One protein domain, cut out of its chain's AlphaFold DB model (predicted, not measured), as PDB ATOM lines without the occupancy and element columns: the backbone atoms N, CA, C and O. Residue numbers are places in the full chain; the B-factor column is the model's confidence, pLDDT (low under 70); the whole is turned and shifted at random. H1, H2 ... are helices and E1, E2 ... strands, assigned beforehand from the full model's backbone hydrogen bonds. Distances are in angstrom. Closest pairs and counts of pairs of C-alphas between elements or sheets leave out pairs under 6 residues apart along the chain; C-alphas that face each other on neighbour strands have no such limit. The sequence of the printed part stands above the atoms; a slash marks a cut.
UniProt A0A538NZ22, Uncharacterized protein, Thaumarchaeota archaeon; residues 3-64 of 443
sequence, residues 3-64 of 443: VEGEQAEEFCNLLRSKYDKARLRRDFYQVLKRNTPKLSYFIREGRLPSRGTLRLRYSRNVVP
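This is residues 3 to 64 of the 443 residues of an uncharacterized protein of Thaumarchaeota archaeon (UniProt A0A538NZ22). Three short helices, H2, H3 and H4, gather on one side of the longer H1 with few contacts, and a small antiparallel hairpin, E1 and E2, sits at the end away from H2. Residues 3 to 4 pair antiparallel with residues 53 to 54 of E1. The printed part has 62 residues, mostly helix, in the order H1 H2 H3 H4 E1 E2; it is compact, radius of gyration of the C-alphas 11.3 A, spanning 33 by 23 by 17 A.

H1, residues 6 to 18, starts at C-alpha 6 (149.672, 186.233, 156.422) and is 18.4 A long. H2 is residues 21 to 27, 10.1 A; H3 29 to 34, 8.6 A; H4 39 to 44, 8.8 A. E1, 53 to 55, and E2, 62 to 64, are 6.7 A each; C-alpha 64 is at (161.033, 183.683, 161.807).

H1 is close to but not clearly touching H3, closest C-alphas Cys 12 and Val 31, 5.8 A. H2 and H3 only just touch, only at the corner, with 3 pairs of C-alphas within 8 A, the closest Arg 25 and Leu 32, 7.1 A. In E1 and E2, N 54 and O 63 are 2.7 A apart, within hydrogen-bond range. In H1, H2, H3 and H4 every O i to N i+4 pair is within range.

The C-alphas of Asp 20 and Asn 61 are farthest apart, 32.9 A. The printed part has no cut, no link is long, and no printed residue is under 70 pLDDT.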
ATOM      1  N   VAL A   3     158.884 183.522 151.612       95.31
ATOM      2  CA  VAL A   3     158.180 184.125 152.746       95.31
ATOM      3  C   VAL A   3     156.856 183.393 152.914       95.31
ATOM      4  O   VAL A   3     156.184 183.113 151.922       95.31
ATOM      5  N   GLU A   4     156.506 183.073 154.154       93.50
ATOM      6  CA  GLU A   4     155.289 182.345 154.504       93.50
ATOM      7  C   GLU A   4     154.581 182.990 155.691       93.50
ATOM      8  O   GLU A   4     155.233 183.534 156.582       93.50
ATOM      9  N   GLY A   5     153.255 182.876 155.715       92.25
ATOM     10  CA  GLY A   5     152.376 183.523 156.687       92.25
ATOM     11  C   GLY A   5     151.484 184.577 156.030       92.25
ATOM     12  O   GLY A   5     151.537 184.778 154.820       92.25
ATOM     13  N   GLU A   6     150.696 185.266 156.845       91.62
ATOM     14  CA  GLU A   6     149.672 186.233 156.422       91.62
ATOM     15  C   GLU A   6     150.208 187.311 155.461       91.62
ATOM     16  O   GLU A   6     149.691 187.485 154.360       91.62
ATOM     17  N   GLN A   7     151.347 187.937 155.788       92.00
ATOM     18  CA  GLN A   7     151.969 188.952 154.921       92.00
ATOM     19  C   GLN A   7     152.395 188.416 153.546       92.00
ATOM     20  O   GLN A   7     152.524 189.181 152.588       92.00
ATOM     21  N   ALA A   8     152.645 187.110 153.422       94.44
ATOM     22  CA  ALA A   8     152.937 186.500 152.131       94.44
ATOM     23  C   ALA A   8     151.689 186.490 151.235       94.44
ATOM     24  O   ALA A   8     151.788 186.786 150.042       94.44
ATOM     25  N   GLU A   9     150.525 186.194 151.814       94.00
ATOM     26  CA  GLU A   9     149.240 186.160 151.115       94.00
ATOM     27  C   GLU A   9     148.786 187.566 150.722       94.00
ATOM     28  O   GLU A   9     148.476 187.802 149.551       94.00
ATOM     29  N   GLU A  10     148.858 188.518 151.655       94.69
ATOM     30  CA  GLU A  10     148.595 189.939 151.400       94.69
ATOM     31  C   GLU A  10     149.454 190.466 150.246       94.69
ATOM     32  O   GLU A  10     148.957 191.104 149.313       94.69
ATOM     33  N   PHE A  11     150.753 190.152 150.259       96.06
ATOM     34  CA  PHE A  11     151.674 190.584 149.217       96.06
ATOM     35  C   PHE A  11     151.388 189.914 147.868       96.06
ATOM     36  O   PHE A  11     151.475 190.559 146.822       96.06
ATOM     37  N   CYS A  12     151.004 188.636 147.858       95.94
ATOM     38  CA  CYS A  12     150.556 187.973 146.636       95.94
ATOM     39  C   CYS A  12     149.288 188.617 146.059       95.94
ATOM     40  O   CYS A  12     149.218 188.808 144.843       95.94
ATOM     41  N   ASN A  13     148.323 188.985 146.902       95.56
ATOM     42  CA  ASN A  13     147.094 189.658 146.479       95.56
ATOM     43  C   ASN A  13     147.376 191.060 145.931       95.56
ATOM     44  O   ASN A  13     146.886 191.401 144.857       95.56
ATOM     45  N   LEU A  14     148.256 191.819 146.589       95.81
ATOM     46  CA  LEU A  14     148.745 193.104 146.091       95.81
ATOM     47  C   LEU A  14     149.397 192.982 144.708       95.81
ATOM     48  O   LEU A  14     149.130 193.781 143.817       95.81
ATOM     49  N   LEU A  15     150.273 191.995 144.505       96.38
ATOM     50  CA  LEU A  15     150.925 191.816 143.207       96.38
ATOM     51  C   LEU A  15     149.909 191.466 142.110       96.38
ATOM     52  O   LEU A  15     150.065 191.925 140.980       96.38
ATOM     53  N   ARG A  16     148.867 190.689 142.439       95.69
ATOM     54  CA  ARG A  16     147.778 190.348 141.509       95.69
ATOM     55  C   ARG A  16     146.891 191.535 141.152       95.69
ATOM     56  O   ARG A  16     146.410 191.572 140.025       95.69
ATOM     57  N   SER A  17     146.673 192.474 142.072       95.94
ATOM     58  CA  SER A  17     145.916 193.694 141.776       95.94
ATOM     59  C   SER A  17     146.753 194.733 141.030       95.94
ATOM     60  O   SER A  17     146.220 195.477 140.213       95.94
ATOM     61  N   LYS A  18     148.067 194.774 141.277       96.19
ATOM     62  CA  LYS A  18     148.980 195.759 140.683       96.19
ATOM     63  C   LYS A  18     149.449 195.402 139.269       96.19
ATOM     64  O   LYS A  18     149.739 196.305 138.486       96.19
ATOM     65  N   TYR A  19     149.592 194.115 138.946       96.50
ATOM     66  CA  TYR A  19     150.235 193.667 137.707       96.50
ATOM     67  C   TYR A  19     149.387 192.680 136.907       96.50
ATOM     68  O   TYR A  19     148.695 191.824 137.452       96.50
ATOM     69  N   ASP A  20     149.520 192.751 135.583       95.31
ATOM     70  CA  ASP A  20     148.885 191.816 134.666       95.31
ATOM     71  C   ASP A  20     149.517 190.407 134.722       95.31
ATOM     72  O   ASP A  20     150.610 190.169 135.253       95.31
ATOM     73  N   LYS A  21     148.826 189.421 134.133       93.56
ATOM     74  CA  LYS A  21     149.309 188.028 134.112       93.56
ATOM     75  C   LYS A  21     150.654 187.883 133.389       93.56
ATOM     76  O   LYS A  21     151.432 186.998 133.753       93.56
ATOM     77  N   ALA A  22     150.936 188.702 132.372       95.38
ATOM     78  CA  ALA A  22     152.179 188.627 131.606       95.38
ATOM     79  C   ALA A  22     153.387 189.042 132.456       95.38
ATOM     80  O   ALA A  22     154.366 188.291 132.551       95.38
ATOM     81  N   ARG A  23     153.294 190.181 133.152       93.56
ATOM     82  CA  ARG A  23     154.333 190.656 134.068       93.56
ATOM     83  C   ARG A  23     154.488 189.733 135.270       93.56
ATOM     84  O   ARG A  23     155.613 189.382 135.620       93.56
ATOM     85  N   LEU A  24     153.392 189.237 135.849       94.31
ATOM     86  CA  LEU A  24     153.462 188.258 136.942       94.31
ATOM     87  C   LEU A  24     154.189 186.968 136.537       94.31
ATOM     88  O   LEU A  24     154.971 186.443 137.329       94.31
ATOM     89  N   ARG A  25     153.990 186.461 135.311       94.44
ATOM     90  CA  ARG A  25     154.728 185.285 134.806       94.44
ATOM     91  C   ARG A  25     156.221 185.559 134.651       94.44
ATOM     92  O   ARG A  25     157.014 184.685 134.988       94.44
ATOM     93  N   ARG A  26     156.588 186.746 134.164       94.12
ATOM     94  CA  ARG A  26     157.982 187.146 133.929       94.12
ATOM     95  C   ARG A  26     158.742 187.377 135.237       94.12
ATOM     96  O   ARG A  26     159.814 186.815 135.441       94.12
ATOM     97  N   ASP A  27     158.156 188.154 136.140       93.88
ATOM     98  CA  ASP A  27     158.869 188.731 137.283       93.88
ATOM     99  C   ASP A  27     158.555 188.047 138.616       93.88
ATOM    100  O   ASP A  27     159.420 187.928 139.489       93.88
ATOM    101  N   PHE A  28     157.333 187.534 138.762       95.12
ATOM    102  CA  PHE A  28     156.785 187.055 140.032       95.12
ATOM    103  C   PHE A  28     156.225 185.633 139.925       95.12
ATOM    104  O   PHE A  28     155.283 185.271 140.621       95.12
ATOM    105  N   TYR A  29     156.828 184.788 139.084       94.00
ATOM    106  CA  TYR A  29     156.306 183.463 138.722       94.00
ATOM    107  C   TYR A  29     155.833 182.591 139.906       94.00
ATOM    108  O   TYR A  29     154.846 181.864 139.792       94.00
ATOM    109  N   GLN A  30     156.504 182.660 141.064       93.31
ATOM    110  CA  GLN A  30     156.115 181.860 142.239       93.31
ATOM    111  C   GLN A  30     154.786 182.299 142.877       93.31
ATOM    112  O   GLN A  30     154.118 181.468 143.491       93.31
ATOM    113  N   VAL A  31     154.367 183.552 142.672       92.06
ATOM    114  CA  VAL A  31     153.048 184.067 143.078       92.06
ATOM    115  C   VAL A  31     151.936 183.357 142.306       92.06
ATOM    116  O   VAL A  31     150.924 182.979 142.889       92.06
ATOM    117  N   LEU A  32     152.140 183.109 141.008       90.06
ATOM    118  CA  LEU A  32     151.183 182.373 140.177       90.06
ATOM    119  C   LEU A  32     151.221 180.867 140.440       90.06
ATOM    120  O   LEU A  32     150.179 180.230 140.501       90.06
ATOM    121  N   LYS A  33     152.421 180.290 140.583       89.69
ATOM    122  CA  LYS A  33     152.581 178.830 140.668       89.69
ATOM    123  C   LYS A  33     152.182 178.244 142.022       89.69
ATOM    124  O   LYS A  33     151.693 177.123 142.066       89.69
ATOM    125  N   ARG A  34     152.526 178.921 143.121       85.94
ATOM    126  CA  ARG A  34     152.484 178.332 144.474       85.94
ATOM    127  C   ARG A  34     151.875 179.241 145.533       85.94
ATOM    128  O   ARG A  34     151.829 178.842 146.687       85.94
ATOM    129  N   ASN A  35     151.470 180.459 145.166       89.19
ATOM    130  CA  ASN A  35     151.080 181.493 146.125       89.19
ATOM    131  C   ASN A  35     152.142 181.713 147.226       89.19
ATOM    132  O   ASN A  35     151.816 182.009 148.366       89.19
ATOM    133  N   THR A  36     153.426 181.510 146.899       89.56
ATOM    134  CA  THR A  36     154.533 181.645 147.857       89.56
ATOM    135  C   THR A  36     155.553 182.642 147.306       89.56
ATOM    136  O   THR A  36     156.367 182.287 146.439       89.56
ATOM    137  N   PRO A  37     155.526 183.906 147.747       94.94
ATOM    138  CA  PRO A  37     156.429 184.925 147.248       94.94
ATOM    139  C   PRO A  37     157.861 184.672 147.734       94.94
ATOM    140  O   PRO A  37     158.117 184.199 148.844       94.94
ATOM    141  N   LYS A  38     158.841 184.991 146.884       95.56
ATOM    142  CA  LYS A  38     160.250 185.010 147.296       95.56
ATOM    143  C   LYS A  38     160.526 186.282 148.092       95.56
ATOM    144  O   LYS A  38     160.008 187.334 147.738       95.56
ATOM    145  N   LEU A  39     161.450 186.230 149.054       94.31
ATOM    146  CA  LEU A  39     161.916 187.439 149.753       94.31
ATOM    147  C   LEU A  39     162.462 188.497 148.771       94.31
ATOM    148  O   LEU A  39     162.221 189.685 148.933       94.31
ATOM    149  N   SER A  40     163.112 188.064 147.686       94.88
ATOM    150  CA  SER A  40     163.590 188.956 146.620       94.88
ATOM    151  C   SER A  40     162.477 189.734 145.909       94.88
ATOM    152  O   SER A  40     162.757 190.749 145.283       94.88
ATOM    153  N   TYR A  41     161.229 189.255 145.953       96.06
ATOM    154  CA  TYR A  41     160.088 189.959 145.365       96.06
ATOM    155  C   TYR A  41     159.650 191.133 146.236       96.06
ATOM    156  O   TYR A  41     159.376 192.195 145.696       96.06
ATOM    157  N   PHE A  42     159.660 190.964 147.561       94.94
ATOM    158  CA  PHE A  42     159.433 192.066 148.497       94.94
ATOM    159  C   PHE A  42     160.475 193.169 148.290       94.94
ATOM    160  O   PHE A  42     160.105 194.313 148.044       94.94
ATOM    161  N   ILE A  43     161.764 192.799 148.268       93.50
ATOM    162  CA  ILE A  43     162.876 193.746 148.070       93.50
ATOM    163  C   ILE A  43     162.722 194.511 146.750       93.50
ATOM    164  O   ILE A  43     162.901 195.725 146.717       93.50
ATOM    165  N   ARG A  44     162.345 193.818 145.667       94.00
ATOM    166  CA  ARG A  44     162.102 194.439 144.355       94.00
ATOM    167  C   ARG A  44     160.995 195.496 144.397       94.00
ATOM    168  O   ARG A  44     161.077 196.476 143.673       94.00
ATOM    169  N   GLU A  45     159.983 195.303 145.234       94.31
ATOM    170  CA  GLU A  45     158.887 196.257 145.426       94.31
ATOM    171  C   GLU A  45     159.192 197.318 146.497       94.31
ATOM    172  O   GLU A  45     158.288 198.040 146.911       94.31
ATOM    173  N   GLY A  46     160.440 197.407 146.978       93.94
ATOM    174  CA  GLY A  46     160.826 198.349 148.030       93.94
ATOM    175  C   GLY A  46     160.164 198.051 149.377       93.94
ATOM    176  O   GLY A  46     159.972 198.953 150.185       93.94
ATOM    177  N   ARG A  47     159.772 196.793 149.617       91.56
ATOM    178  CA  ARG A  47     159.108 196.348 150.846       91.56
ATOM    179  C   ARG A  47     159.955 195.304 151.556       91.56
ATOM    180  O   ARG A  47     160.644 194.506 150.924       91.56
ATOM    181  N   LEU A  48     159.856 195.262 152.878       91.31
ATOM    182  CA  LEU A  48     160.396 194.175 153.684       91.31
ATOM    183  C   LEU A  48     159.267 193.591 154.529       91.31
ATOM    184  O   LEU A  48     158.542 194.356 155.165       91.31
ATOM    185  N   PRO A  49     159.083 192.261 154.524       92.19
ATOM    186  CA  PRO A  49     158.125 191.645 155.423       92.19
ATOM    187  C   PRO A  49     158.623 191.789 156.865       92.19
ATOM    188  O   PRO A  49     159.827 191.752 157.122       92.19
ATOM    189  N   SER A  50     157.689 191.935 157.797       91.81
ATOM    190  CA  SER A  50     157.945 192.052 159.236       91.81
ATOM    191  C   SER A  50     157.321 190.919 160.052       91.81
ATOM    192  O   SER A  50     157.626 190.784 161.230       91.81
ATOM    193  N   ARG A  51     156.454 190.092 159.453       91.44
ATOM    194  CA  ARG A  51     155.777 188.972 160.118       91.44
ATOM    195  C   ARG A  51     155.757 187.734 159.238       91.44
ATOM    196  O   ARG A  51     155.669 187.823 158.016       91.44
ATOM    197  N   GLY A  52     155.788 186.574 159.885       92.44
ATOM    198  CA  GLY A  52     155.808 185.272 159.229       92.44
ATOM    199  C   GLY A  52     157.174 184.601 159.317       92.44
ATOM    200  O   GLY A  52     157.985 184.894 160.200       92.44
ATOM    201  N   THR A  53     157.430 183.672 158.401       94.94
ATOM    202  CA  THR A  53     158.648 182.857 158.407       94.94
ATOM    203  C   THR A  53     159.333 182.811 157.046       94.94
ATOM    204  O   THR A  53     158.745 183.068 155.996       94.94
ATOM    205  N   LEU A  54     160.619 182.480 157.080       94.50
ATOM    206  CA  LEU A  54     161.489 182.275 155.939       94.50
ATOM    207  C   LEU A  54     161.801 180.792 155.792       94.50
ATOM    208  O   LEU A  54     162.188 180.116 156.748       94.50
ATOM    209  N   ARG A  55     161.716 180.306 154.553       92.81
ATOM    210  CA  ARG A  55     162.039 178.921 154.202       92.81
ATOM    211  C   ARG A  55     162.928 178.840 152.964       92.81
ATOM    212  O   ARG A  55     162.821 179.630 152.017       92.81
ATOM    213  N   LEU A  56     163.831 177.861 152.938       91.75
ATOM    214  CA  LEU A  56     164.536 177.469 151.712       91.75
ATOM    215  C   LEU A  56     163.706 176.476 150.898       91.75
ATOM    216  O   LEU A  56     162.944 175.686 151.444       91.75
ATOM    217  N   ARG A  57     163.890 176.475 149.573       86.81
ATOM    218  CA  ARG A  57     163.201 175.524 148.691       86.81
ATOM    219  C   ARG A  57     163.472 174.092 149.170       86.81
ATOM    220  O   ARG A  57     164.631 173.738 149.350       86.81
ATOM    221  N   TYR A  58     162.415 173.299 149.350       83.81
ATOM    222  CA  TYR A  58     162.473 171.899 149.805       83.81
ATOM    223  C   TYR A  58     162.986 171.673 151.237       83.81
ATOM    224  O   TYR A  58     163.130 170.529 151.657       83.81
ATOM    225  N   SER A  59     163.249 172.733 152.008       86.62
ATOM    226  CA  SER A  59     163.610 172.584 153.416       86.62
ATOM    227  C   SER A  59     162.361 172.408 154.270       86.62
ATOM    228  O   SER A  59     161.365 173.086 154.049       86.62
ATOM    229  N   ARG A  60     162.434 171.534 155.277       85.44
ATOM    230  CA  ARG A  60     161.399 171.415 156.317       85.44
ATOM    231  C   ARG A  60     161.552 172.463 157.424       85.44
ATOM    232  O   ARG A  60     160.634 172.653 158.207       85.44
ATOM    233  N   ASN A  61     162.700 173.141 157.483       88.25
ATOM    234  CA  ASN A  61     163.009 174.100 158.536       88.25
ATOM    235  C   ASN A  61     162.597 175.509 158.120       88.25
ATOM    236  O   ASN A  61     162.930 175.969 157.024       88.25
ATOM    237  N   VAL A  62     161.920 176.191 159.038       91.88
ATOM    238  CA  VAL A  62     161.568 177.605 158.943       91.88
ATOM    239  C   VAL A  62     162.363 178.412 159.960       91.88
ATOM    240  O   VAL A  62     162.828 177.872 160.962       91.88
ATOM    241  N   VAL A  63     162.539 179.696 159.678       93.44
ATOM    242  CA  VAL A  63     163.126 180.674 160.600       93.44
ATOM    243  C   VAL A  63     162.194 181.886 160.618       93.44
ATOM    244  O   VAL A  63     161.756 182.283 159.540       93.44
ATOM    245  N   PRO A  64     161.848 182.470 161.773       94.00
ATOM    246  CA  PRO A  64     161.033 183.683 161.807       94.00
ATOM    247  C   PRO A  64     161.703 184.834 161.036       94.00
ATOM    248  O   PRO A  64     162.930 184.906 160.952       94.00
TER     249      PRO A  64